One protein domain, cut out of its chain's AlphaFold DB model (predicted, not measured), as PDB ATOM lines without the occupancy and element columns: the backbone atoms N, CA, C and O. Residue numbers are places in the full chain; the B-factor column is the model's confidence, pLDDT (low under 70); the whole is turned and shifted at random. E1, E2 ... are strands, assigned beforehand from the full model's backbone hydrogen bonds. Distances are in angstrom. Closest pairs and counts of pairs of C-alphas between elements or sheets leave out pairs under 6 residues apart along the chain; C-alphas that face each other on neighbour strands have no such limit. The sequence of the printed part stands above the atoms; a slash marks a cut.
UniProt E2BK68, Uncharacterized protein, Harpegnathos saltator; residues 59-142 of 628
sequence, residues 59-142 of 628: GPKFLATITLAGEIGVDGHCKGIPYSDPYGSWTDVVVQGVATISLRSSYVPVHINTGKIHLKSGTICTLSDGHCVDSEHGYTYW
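Overview. This is residues 59 to 142 of the 628 residues of an uncharacterized protein of Harpegnathos saltator (UniProt E2BK68). What does the model look like? A long two-stranded ribbon, E1 and E4, has the hairpin E2 and E3 at one end, while beyond the far end of E4 two small hairpins, E5 with E6 and E7 with E8, make a separate head. What is it made of? The printed part has 84 residues and is all strand in class, with no named helix and eight named strands, E1 to E8 in chain order, that hold 46 residues. The strands form four separate two-stranded antiparallel sheets: E1 - E4, E2 - E3, E5 - E6 and E7 - E8. How is it shaped overall? It is extended, with a radius of gyration of the C-alphas of 20.1 A, and elongated, spanning 59 by 30 by 21 A.

Along the chain. Where does the first half run? E1, residues 59 to 69, begins at C-alpha 59 at (13.430, -36.888, 120.826) and is 30.0 A long. E2, residues 81 to 85, is 13.3 A long, and E3, residues 88 to 93, is 12.0 A. E4, residues 95 to 104, is 28.6 A long and ends at C-alpha 104 at (16.075, -41.137, 124.106). Where are the shorter strands? E5 is residues 116 to 118, E6 is 124 to 126, E7 is 131 to 134 and E8 is 138 to 141. C-alpha 141 is at (26.466, -42.846, 125.489).

Arrangement. How do E1 and E4 pair? They are antiparallel at 156 degrees, with N 62 and O 101 at 2.9 A and N 97 and O 66 at 2.8 A, within hydrogen-bond range. How does the hairpin E2 and E3 sit? Its strands are antiparallel at 164 degrees, with N 83 and O 90 at 2.9 A. The closest C-alphas of E1 and E2, those of Ala 69 and Ile 81, are 6.6 A apart, and E3 and E4 meet only through their link. How do the other hairpins sit? In the hairpin E5 and E6, N 117 and O 125 are 3.0 A apart; in the hairpin E7 and E8, N 134 and O 138 are 2.8 A apart. The closest C-alphas of E6 and E7, those of Cys 125 and Cys 132, are 6.3 A apart, while E4 and E8 are apart.

Size, cuts and confidence. How far does it reach? The two C-alphas farthest apart, those of Thr 91 and Asn 113, are 59.9 A apart. Which links are long? E1 to E2 and E4 to E5 are long links of 11 residues each; in the first, residues 71 to 72 pair antiparallel with residues 78 to 79. The printed part has no cut. Where is confidence low? Residues 59 to 61, 75 to 76, 112 to 114 and 128 are under 70, and the mean pLDDT of the printed part is 77.7.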
ATOM      1  N   GLY A  59      12.600 -37.331 121.940       54.28
ATOM      2  CA  GLY A  59      13.430 -36.888 120.826       54.28
ATOM      3  C   GLY A  59      12.796 -37.202 119.463       54.28
ATOM      4  O   GLY A  59      11.955 -38.105 119.364       54.28
ATOM      5  N   PRO A  60      13.189 -36.477 118.400       59.78
ATOM      6  CA  PRO A  60      12.702 -36.744 117.053       59.78
ATOM      7  C   PRO A  60      12.999 -38.189 116.631       59.78
ATOM      8  O   PRO A  60      14.080 -38.728 116.879       59.78
ATOM      9  N   LYS A  61      12.016 -38.812 115.973       65.88
ATOM     10  CA  LYS A  61      12.185 -40.095 115.288       65.88
ATOM     11  C   LYS A  61      12.723 -39.822 113.888       65.88
ATOM     12  O   LYS A  61      12.066 -39.136 113.111       65.88
ATOM     13  N   PHE A  62      13.876 -40.389 113.565       73.06
ATOM     14  CA  PHE A  62      14.436 -40.355 112.220       73.06
ATOM     15  C   PHE A  62      14.028 -41.626 111.475       73.06
ATOM     16  O   PHE A  62      14.097 -42.724 112.028       73.06
ATOM     17  N   LEU A  63      13.589 -41.474 110.227       72.69
ATOM     18  CA  LEU A  63      13.251 -42.582 109.339       72.69
ATOM     19  C   LEU A  63      14.394 -42.758 108.338       72.69
ATOM     20  O   LEU A  63      14.745 -41.811 107.638       72.69
ATOM     21  N   ALA A  64      14.966 -43.956 108.282       75.12
ATOM     22  CA  ALA A  64      16.029 -44.319 107.355       75.12
ATOM     23  C   ALA A  64      15.584 -45.522 106.514       75.12
ATOM     24  O   ALA A  64      15.312 -46.599 107.043       75.12
ATOM     25  N   THR A  65      15.503 -45.342 105.198       75.44
ATOM     26  CA  THR A  65      15.273 -46.438 104.249       75.44
ATOM     27  C   THR A  65      16.538 -47.276 104.106       75.44
ATOM     28  O   THR A  65      17.592 -46.746 103.755       75.44
ATOM     29  N   ILE A  66      16.425 -48.581 104.340       81.00
ATOM     30  CA  ILE A  66      17.493 -49.568 104.156       81.00
ATOM     31  C   ILE A  66      17.053 -50.599 103.116       81.00
ATOM     32  O   ILE A  66      15.949 -51.133 103.196       81.00
ATOM     33  N   THR A  67      17.897 -50.894 102.131       81.44
ATOM     34  CA  THR A  67      17.603 -51.950 101.151       81.44
ATOM     35  C   THR A  67      17.923 -53.307 101.777       81.44
ATOM     36  O   THR A  67      19.058 -53.558 102.175       81.44
ATOM     37  N   LEU A  68      16.905 -54.157 101.916       77.38
ATOM     38  CA  LEU A  68      16.986 -55.495 102.516       77.38
ATOM     39  C   LEU A  68      17.233 -56.589 101.466       77.38
ATOM     40  O   LEU A  68      17.819 -57.621 101.780       77.38
ATOM     41  N   ALA A  69      16.779 -56.363 100.232       77.75
ATOM     42  CA  ALA A  69      16.999 -57.236  99.083       77.75
ATOM     43  C   ALA A  69      17.015 -56.401  97.793       77.75
ATOM     44  O   ALA A  69      16.266 -55.431  97.682       77.75
ATOM     45  N   GLY A  70      17.833 -56.798  96.819       80.69
ATOM     46  CA  GLY A  70      18.008 -56.076  95.556       80.69
ATOM     47  C   GLY A  70      18.943 -54.868  95.668       80.69
ATOM     48  O   GLY A  70      19.540 -54.610  96.711       80.69
ATOM     49  N   GLU A  71      19.084 -54.139  94.567       81.38
ATOM     50  CA  GLU A  71      20.014 -53.017  94.412       81.38
ATOM     51  C   GLU A  71      19.296 -51.830  93.746       81.38
ATOM     52  O   GLU A  71      18.486 -52.017  92.836       81.38
ATOM     53  N   ILE A  72      19.577 -50.611  94.222       77.75
ATOM     54  CA  ILE A  72      19.040 -49.349  93.688       77.75
ATOM     55  C   ILE A  72      20.217 -48.399  93.482       77.75
ATOM     56  O   ILE A  72      20.824 -47.942  94.453       77.75
ATOM     57  N   GLY A  73      20.534 -48.104  92.225       73.12
ATOM     58  CA  GLY A  73      21.503 -47.081  91.856       73.12
ATOM     59  C   GLY A  73      20.957 -45.665  92.060       73.12
ATOM     60  O   GLY A  73      19.756 -45.409  91.953       73.12
ATOM     61  N   VAL A  74      21.855 -44.716  92.341       70.44
ATOM     62  CA  VAL A  74      21.528 -43.281  92.507       70.44
ATOM     63  C   VAL A  74      21.082 -42.639  91.177       70.44
ATOM     64  O   VAL A  74      20.450 -41.589  91.160       70.44
ATOM     65  N   ASP A  75      21.380 -43.306  90.063       68.19
ATOM     66  CA  ASP A  75      20.931 -43.033  88.696       68.19
ATOM     67  C   ASP A  75      19.506 -43.540  88.389       68.19
ATOM     68  O   ASP A  75      18.984 -43.284  87.304       68.19
ATOM     69  N   GLY A  76      18.866 -44.251  89.325       62.03
ATOM     70  CA  GLY A  76      17.561 -44.887  89.138       62.03
ATOM     71  C   GLY A  76      17.623 -46.308  88.566       62.03
ATOM     72  O   GLY A  76      16.572 -46.884  88.279       62.03
ATOM     73  N   HIS A  77      18.812 -46.904  88.412       75.44
ATOM     74  CA  HIS A  77      18.941 -48.292  87.976       75.44
ATOM     75  C   HIS A  77      18.563 -49.265  89.108       75.44
ATOM     76  O   HIS A  77      19.340 -49.506  90.035       75.44
ATOM     77  N   CYS A  78      17.388 -49.887  89.012       76.31
ATOM     78  CA  CYS A  78      16.932 -50.921  89.946       76.31
ATOM     79  C   CYS A  78      17.248 -52.331  89.429       76.31
ATOM     80  O   CYS A  78      17.031 -52.633  88.256       76.31
ATOM     81  N   LYS A  79      17.706 -53.216  90.316       79.94
ATOM     82  CA  LYS A  79      17.989 -54.627  90.021       79.94
ATOM     83  C   LYS A  79      17.422 -55.503  91.132       79.94
ATOM     84  O   LYS A  79      17.892 -55.445  92.271       79.94
ATOM     85  N   GLY A  80      16.402 -56.291  90.811       81.31
ATOM     86  CA  GLY A  80      15.776 -57.187  91.769       81.31
ATOM     87  C   GLY A  80      16.569 -58.472  91.995       81.31
ATOM     88  O   GLY A  80      17.500 -58.822  91.266       81.31
ATOM     89  N   ILE A  81      16.189 -59.180  93.056       82.00
ATOM     90  CA  ILE A  81      16.610 -60.552  93.362       82.00
ATOM     91  C   ILE A  81      15.379 -61.351  93.820       82.00
ATOM     92  O   ILE A  81      14.365 -60.749  94.183       82.00
ATOM     93  N   PRO A  82      15.398 -62.695  93.799       83.69
ATOM     94  CA  PRO A  82      14.354 -63.470  94.462       83.69
ATOM     95  C   PRO A  82      14.345 -63.205  95.977       83.69
ATOM     96  O   PRO A  82      15.397 -63.190  96.617       83.69
ATOM     97  N   TYR A  83      13.153 -63.021  96.545       82.88
ATOM     98  CA  TYR A  83      12.924 -62.794  97.972       82.88
ATOM     99  C   TYR A  83      11.706 -63.593  98.452       82.88
ATOM    100  O   TYR A  83      10.732 -63.749  97.715       82.88
ATOM    101  N   SER A  84      11.751 -64.066  99.696       76.50
ATOM    102  CA  SER A  84      10.680 -64.845 100.321       76.50
ATOM    103  C   SER A  84      10.515 -64.443 101.782       76.50
ATOM    104  O   SER A  84      11.502 -64.260 102.493       76.50
ATOM    105  N   ASP A  85       9.268 -64.359 102.231       79.88
ATOM    106  CA  ASP A  85       8.887 -64.065 103.612       79.88
ATOM    107  C   ASP A  85       7.671 -64.938 104.026       79.88
ATOM    108  O   ASP A  85       7.235 -65.790 103.245       79.88
ATOM    109  N   PRO A  86       7.108 -64.794 105.242       79.94
ATOM    110  CA  PRO A  86       5.947 -65.582 105.673       79.94
ATOM    111  C   PRO A  86       4.646 -65.354 104.880       79.94
ATOM    112  O   PRO A  86       3.680 -66.083 105.104       79.94
ATOM    113  N   TYR A  87       4.592 -64.353 103.998       71.50
ATOM    114  CA  TYR A  87       3.413 -63.967 103.219       71.50
ATOM    115  C   TYR A  87       3.542 -64.299 101.727       71.50
ATOM    116  O   TYR A  87       2.525 -64.341 101.030       71.50
ATOM    117  N   GLY A  88       4.749 -64.570 101.220       76.50
ATOM    118  CA  GLY A  88       4.932 -64.955  99.825       76.50
ATOM    119  C   GLY A  88       6.362 -65.273  99.398       76.50
ATOM    120  O   GLY A  88       7.312 -65.334 100.174       76.50
ATOM    121  N   SER A  89       6.508 -65.522  98.100       79.88
ATOM    122  CA  SER A  89       7.795 -65.642  97.419       79.88
ATOM    123  C   SER A  89       7.696 -64.943  96.075       79.88
ATOM    124  O   SER A  89       6.764 -65.194  95.310       79.88
ATOM    125  N   TRP A  90       8.655 -64.069  95.797       81.94
ATOM    126  CA  TRP A  90       8.688 -63.221  94.616       81.94
ATOM    127  C   TRP A  90      10.024 -63.383  93.902       81.94
ATOM    128  O   TRP A  90      11.079 -63.463  94.527       81.94
ATOM    129  N   THR A  91       9.979 -63.412  92.576       75.06
ATOM    130  CA  THR A  91      11.160 -63.434  91.710       75.06
ATOM    131  C   THR A  91      11.399 -62.039  91.147       75.06
ATOM    132  O   THR A  91      10.462 -61.461  90.603       75.06
ATOM    133  N   ASP A  92      12.642 -61.555  91.224       79.62
ATOM    134  CA  ASP A  92      13.072 -60.243  90.710       79.62
ATOM    135  C   ASP A  92      12.362 -59.047  91.382       79.62
ATOM    136  O   ASP A  92      11.599 -58.302  90.770       79.62
ATOM    137  N   VAL A  93      12.607 -58.875  92.688       77.94
ATOM    138  CA  VAL A  93      12.098 -57.744  93.483       77.94
ATOM    139  C   VAL A  93      13.206 -57.016  94.240       77.94
ATOM    140  O   VAL A  93      14.246 -57.588  94.572       77.94
ATOM    141  N   VAL A  94      12.959 -55.742  94.544       80.12
ATOM    142  CA  VAL A  94      13.767 -54.932  95.462       80.12
ATOM    143  C   VAL A  94      12.926 -54.649  96.704       80.12
ATOM    144  O   VAL A  94      11.790 -54.194  96.590       80.12
ATOM    145  N   VAL A  95      13.471 -54.916  97.890       79.44
ATOM    146  CA  VAL A  95      12.780 -54.753  99.176       79.44
ATOM    147  C   VAL A  95      13.481 -53.672  99.985       79.44
ATOM    148  O   VAL A  95      14.661 -53.805 100.308       79.44
ATOM    149  N   GLN A  96      12.751 -52.621 100.358       78.06
ATOM    150  CA  GLN A  96      13.225 -51.602 101.294       78.06
ATOM    151  C   GLN A  96      12.505 -51.722 102.639       78.06
ATOM    152  O   GLN A  96      11.279 -51.676 102.709       78.06
ATOM    153  N   GLY A  97      13.276 -51.835 103.717       77.62
ATOM    154  CA  GLY A  97      12.797 -51.643 105.081       77.62
ATOM    155  C   GLY A  97      12.915 -50.177 105.496       77.62
ATOM    156  O   GLY A  97      13.815 -49.467 105.049       77.62
ATOM    157  N   VAL A  98      12.041 -49.719 106.393       76.12
ATOM    158  CA  VAL A  98      12.142 -48.383 107.003       76.12
ATOM    159  C   VAL A  98      12.561 -48.534 108.463       76.12
ATOM    160  O   VAL A  98      11.747 -48.839 109.336       76.12
ATOM    161  N   ALA A  99      13.844 -48.318 108.739       77.69
ATOM    162  CA  ALA A  99      14.366 -48.280 110.095       77.69
ATOM    163  C   ALA A  99      13.934 -46.974 110.782       77.69
ATOM    164  O   ALA A  99      14.148 -45.881 110.258       77.69
ATOM    165  N   THR A 100      13.333 -47.077 111.969       75.06
ATOM    166  CA  THR A 100      12.988 -45.912 112.799       75.06
ATOM    167  C   THR A 100      14.013 -45.762 113.917       75.06
ATOM    168  O   THR A 100      13.986 -46.513 114.889       75.06
ATOM    169  N   ILE A 101      14.901 -44.777 113.801       77.94
ATOM    170  CA  ILE A 101      15.897 -44.448 114.824       77.94
ATOM    171  C   ILE A 101      15.262 -43.451 115.801       77.94
ATOM    172  O   ILE A 101      14.884 -42.347 115.409       77.94
ATOM    173  N   SER A 102      15.142 -43.822 117.078       74.56
ATOM    174  CA  SER A 102      14.623 -42.935 118.131       74.56
ATOM    175  C   SER A 102      15.678 -42.667 119.200       74.56
ATOM    176  O   SER A 102      16.002 -43.562 119.981       74.56
ATOM    177  N   LEU A 103      16.161 -41.430 119.279       78.19
ATOM    178  CA  LEU A 103      17.029 -40.986 120.368       78.19
ATOM    179  C   LEU A 103      16.201 -40.772 121.646       78.19
ATOM    180  O   LEU A 103      15.166 -40.101 121.622       78.19
ATOM    181  N   ARG A 104      16.662 -41.331 122.771       74.69
ATOM    182  CA  ARG A 104      16.075 -41.137 124.106       74.69
ATOM    183  C   ARG A 104      17.150 -40.637 125.068       74.69
ATOM    184  O   ARG A 104      18.198 -41.262 125.189       74.69
ATOM    185  N   SER A 105      16.880 -39.544 125.777       78.50
ATOM    186  CA  SER A 105      17.693 -39.091 126.909       78.50
ATOM    187  C   SER A 105      17.112 -39.629 128.219       78.50
ATOM    188  O   SER A 105      15.897 -39.673 128.410       78.50
ATOM    189  N   SER A 106      17.973 -40.076 129.132       73.38
ATOM    190  CA  SER A 106      17.540 -40.676 130.395       73.38
ATOM    191  C   SER A 106      18.618 -40.524 131.469       73.38
ATOM    192  O   SER A 106      19.775 -40.856 131.232       73.38
ATOM    193  N   TYR A 107      18.223 -40.063 132.658       80.56
ATOM    194  CA  TYR A 107      19.079 -40.055 133.846       80.56
ATOM    195  C   TYR A 107      19.121 -41.441 134.498       80.56
ATOM    196  O   TYR A 107      18.092 -42.119 134.586       80.56
ATOM    197  N   VAL A 108      20.307 -41.830 134.964       81.12
ATOM    198  CA  VAL A 108      20.644 -43.139 135.543       81.12
ATOM    199  C   VAL A 108      21.597 -42.950 136.734       81.12
ATOM    200  O   VAL A 108      22.391 -42.007 136.708       81.12
ATOM    201  N   PRO A 109      21.528 -43.793 137.780       74.69
ATOM    202  CA  PRO A 109      22.440 -43.707 138.918       74.69
ATOM    203  C   PRO A 109      23.870 -44.132 138.543       74.69
ATOM    204  O   PRO A 109      24.091 -45.059 137.756       74.69
ATOM    205  N   VAL A 110      24.846 -43.446 139.139       75.81
ATOM    206  CA  VAL A 110      26.284 -43.654 138.926       75.81
ATOM    207  C   VAL A 110      26.974 -43.785 140.279       75.81
ATOM    208  O   VAL A 110      26.994 -42.842 141.067       75.81
ATOM    209  N   HIS A 111      27.602 -44.929 140.535       73.75
ATOM    210  CA  HIS A 111      28.425 -45.135 141.721       73.75
ATOM    211  C   HIS A 111      29.857 -44.660 141.440       73.75
ATOM    212  O   HIS A 111      30.710 -45.419 140.976       73.75
ATOM    213  N   ILE A 112      30.116 -43.378 141.721       69.50
ATOM    214  CA  ILE A 112      31.380 -42.686 141.399       69.50
ATOM    215  C   ILE A 112      32.601 -43.407 142.006       69.50
ATOM    216  O   ILE A 112      33.614 -43.577 141.329       69.50
ATOM    217  N   ASN A 113      32.472 -43.913 143.239       61.25
ATOM    218  CA  ASN A 113      33.538 -44.627 143.957       61.25
ATOM    219  C   ASN A 113      33.890 -46.002 143.356       61.25
ATOM    220  O   ASN A 113      34.987 -46.496 143.585       61.25
ATOM    221  N   THR A 114      32.976 -46.645 142.619       68.31
ATOM    222  CA  THR A 114      33.208 -47.970 142.006       68.31
ATOM    223  C   THR A 114      33.353 -47.908 140.487       68.31
ATOM    224  O   THR A 114      33.591 -48.937 139.856       68.31
ATOM    225  N   GLY A 115      33.195 -46.721 139.890       71.06
ATOM    226  CA  GLY A 115      33.265 -46.512 138.446       71.06
ATOM    227  C   GLY A 115      32.151 -47.194 137.662       71.06
ATOM    228  O   GLY A 115      32.357 -47.502 136.492       71.06
ATOM    229  N   LYS A 116      30.989 -47.448 138.277       80.31
ATOM    230  CA  LYS A 116      29.885 -48.191 137.650       80.31
ATOM    231  C   LYS A 116      28.663 -47.313 137.409       80.31
ATOM    232  O   LYS A 116      28.170 -46.650 138.320       80.31
ATOM    233  N   ILE A 117      28.161 -47.349 136.179       85.50
ATOM    234  CA  ILE A 117      26.873 -46.775 135.775       85.50
ATOM    235  C   ILE A 117      25.855 -47.912 135.648       85.50
ATOM    236  O   ILE A 117      26.161 -48.957 135.072       85.50
ATOM    237  N   HIS A 118      24.668 -47.727 136.227       83.81
ATOM    238  CA  HIS A 118      23.601 -48.728 136.225       83.81
ATOM    239  C   HIS A 118      22.463 -48.237 135.328       83.81
ATOM    240  O   HIS A 118      21.733 -47.309 135.679       83.81
ATOM    241  N   LEU A 119      22.344 -48.831 134.142       84.56
ATOM    242  CA  LEU A 119      21.329 -48.468 133.158       84.56
ATOM    243  C   LEU A 119      19.943 -48.984 133.575       84.56
ATOM    244  O   LEU A 119      19.816 -49.875 134.414       84.56
ATOM    245  N   LYS A 120      18.877 -48.411 133.000       78.75
ATOM    246  CA  LYS A 120      17.488 -48.680 133.433       78.75
ATOM    247  C   LYS A 120      17.021 -50.116 133.189       78.75
ATOM    248  O   LYS A 120      16.150 -50.590 133.908       78.75
ATOM    249  N   SER A 121      17.641 -50.795 132.229       81.38
ATOM    250  CA  SER A 121      17.505 -52.229 131.952       81.38
ATOM    251  C   SER A 121      18.104 -53.146 133.031       81.38
ATOM    252  O   SER A 121      17.872 -54.353 133.010       81.38
ATOM    253  N   GLY A 122      18.919 -52.600 133.941       82.12
ATOM    254  CA  GLY A 122      19.773 -53.355 134.857       82.12
ATOM    255  C   GLY A 122      21.190 -53.624 134.332       82.12
ATOM    256  O   GLY A 122      22.011 -54.149 135.084       82.12
ATOM    257  N   THR A 123      21.525 -53.255 133.086       84.88
ATOM    258  CA  THR A 123      22.897 -53.390 132.563       84.88
ATOM    259  C   THR A 123      23.878 -52.505 133.346       84.88
ATOM    260  O   THR A 123      23.643 -51.313 133.541       84.88
ATOM    261  N   ILE A 124      25.002 -53.089 133.775       87.06
ATOM    262  CA  ILE A 124      26.076 -52.410 134.514       87.06
ATOM    263  C   ILE A 124      27.259 -52.181 133.569       87.06
ATOM    264  O   ILE A 124      27.751 -53.138 132.972       87.06
ATOM    265  N   CYS A 125      27.743 -50.942 133.462       84.94
ATOM    266  CA  CYS A 125      28.855 -50.571 132.575       84.94
ATOM    267  C   CYS A 125      29.918 -49.727 133.309       84.94
ATOM    268  O   CYS A 125      29.646 -49.178 134.382       84.94
ATOM    269  N   THR A 126      31.120 -49.589 132.741       83.00
ATOM    270  CA  THR A 126      32.208 -48.774 133.315       83.00
ATOM    271  C   THR A 126      32.066 -47.298 132.948       83.00
ATOM    272  O   THR A 126      32.082 -46.932 131.776       83.00
ATOM    273  N   LEU A 127      31.994 -46.417 133.947       77.19
ATOM    274  CA  LEU A 127      31.823 -44.965 133.783       77.19
ATOM    275  C   LEU A 127      32.905 -44.317 132.899       77.19
ATOM    276  O   LEU A 127      32.623 -43.344 132.197       77.19
ATOM    277  N   SER A 128      34.118 -44.875 132.902       69.75
ATOM    278  CA  SER A 128      35.269 -44.442 132.101       69.75
ATOM    279  C   SER A 128      35.081 -44.556 130.590       69.75
ATOM    280  O   SER A 128      35.765 -43.853 129.848       69.75
ATOM    281  N   ASP A 129      34.189 -45.432 130.130       80.06
ATOM    282  CA  ASP A 129      34.234 -45.924 128.749       80.06
ATOM    283  C   ASP A 129      33.367 -45.072 127.807       80.06
ATOM    284  O   ASP A 129      33.479 -45.172 126.585       80.06
ATOM    285  N   GLY A 130      32.507 -44.211 128.367       77.56
ATOM    286  CA  GLY A 130      31.663 -43.247 127.645       77.56
ATOM    287  C   GLY A 130      30.537 -43.853 126.803       77.56
ATOM    288  O   GLY A 130      29.731 -43.114 126.238       77.56
ATOM    289  N   HIS A 131      30.471 -45.179 126.698       85.88
ATOM    290  CA  HIS A 131      29.467 -45.896 125.924       85.88
ATOM    291  C   HIS A 131      29.251 -47.319 126.454       85.88
ATOM    292  O   HIS A 131      30.126 -47.894 127.097       85.88
ATOM    293  N   CYS A 132      28.079 -47.886 126.173       86.69
ATOM    294  CA  CYS A 132      27.720 -49.275 126.469       86.69
ATOM    295  C   CYS A 132      26.505 -49.700 125.629       86.69
ATOM    296  O   CYS A 132      25.834 -48.858 125.031       86.69
ATOM    297  N   VAL A 133      26.206 -51.000 125.585       87.50
ATOM    298  CA  VAL A 133      25.009 -51.535 124.921       87.50
ATOM    299  C   VAL A 133      23.993 -51.948 125.984       87.50
ATOM    300  O   VAL A 133      24.210 -52.904 126.722       87.50
ATOM    301  N   ASP A 134      22.888 -51.212 126.056       83.50
ATOM    302  CA  ASP A 134      21.719 -51.520 126.880       83.50
ATOM    303  C   ASP A 134      20.844 -52.579 126.187       83.50
ATOM    304  O   ASP A 134      20.660 -52.536 124.968       83.50
ATOM    305  N   SER A 135      20.287 -53.527 126.944       81.25
ATOM    306  CA  SER A 135      19.488 -54.630 126.383       81.25
ATOM    307  C   SER A 135      18.087 -54.224 125.899       81.25
ATOM    308  O   SER A 135      17.506 -54.928 125.074       81.25
ATOM    309  N   GLU A 136      17.548 -53.097 126.371       79.81
ATOM    310  CA  GLU A 136      16.236 -52.559 125.989       79.81
ATOM    311  C   GLU A 136      16.372 -51.375 125.010       79.81
ATOM    312  O   GLU A 136      15.540 -51.183 124.120       79.81
ATOM    313  N   HIS A 137      17.436 -50.582 125.162       72.50
ATOM    314  CA  HIS A 137      17.639 -49.300 124.485       72.50
ATOM    315  C   HIS A 137      18.790 -49.280 123.467       72.50
ATOM    316  O   HIS A 137      18.894 -48.323 122.697       72.50
ATOM    317  N   GLY A 138      19.633 -50.314 123.418       81.94
ATOM    318  CA  GLY A 138      20.784 -50.383 122.518       81.94
ATOM    319  C   GLY A 138      21.931 -49.455 122.930       81.94
ATOM    320  O   GLY A 138      22.196 -49.245 124.116       81.94
ATOM    321  N   TYR A 139      22.655 -48.916 121.946       84.94
ATOM    322  CA  TYR A 139      23.832 -48.081 122.193       84.94
ATOM    323  C   TYR A 139      23.500 -46.829 123.016       84.94
ATOM    324  O   TYR A 139      22.801 -45.921 122.566       84.94
ATOM    325  N   THR A 140      24.050 -46.789 124.226       85.00
ATOM    326  CA  THR A 140      23.915 -45.708 125.203       85.00
ATOM    327  C   THR A 140      25.264 -45.014 125.365       85.00
ATOM    328  O   THR A 140      26.294 -45.683 125.413       85.00
ATOM    329  N   TYR A 141      25.262 -43.683 125.459       84.25
ATOM    330  CA  TYR A 141      26.466 -42.846 125.489       84.25
ATOM    331  C   TYR A 141      26.397 -41.803 126.611       84.25
ATOM    332  O   TYR A 141      25.319 -41.298 126.927       84.25
ATOM    333  N   TRP A 142      27.546 -41.447 127.179       84.62
ATOM    334  CA  TRP A 142      27.701 -40.390 128.184       84.62
ATOM    335  C   TRP A 142      29.101 -39.766 128.108       84.62
ATOM    336  O   TRP A 142      30.010 -40.307 127.485       84.62
TER     337      TRP A 142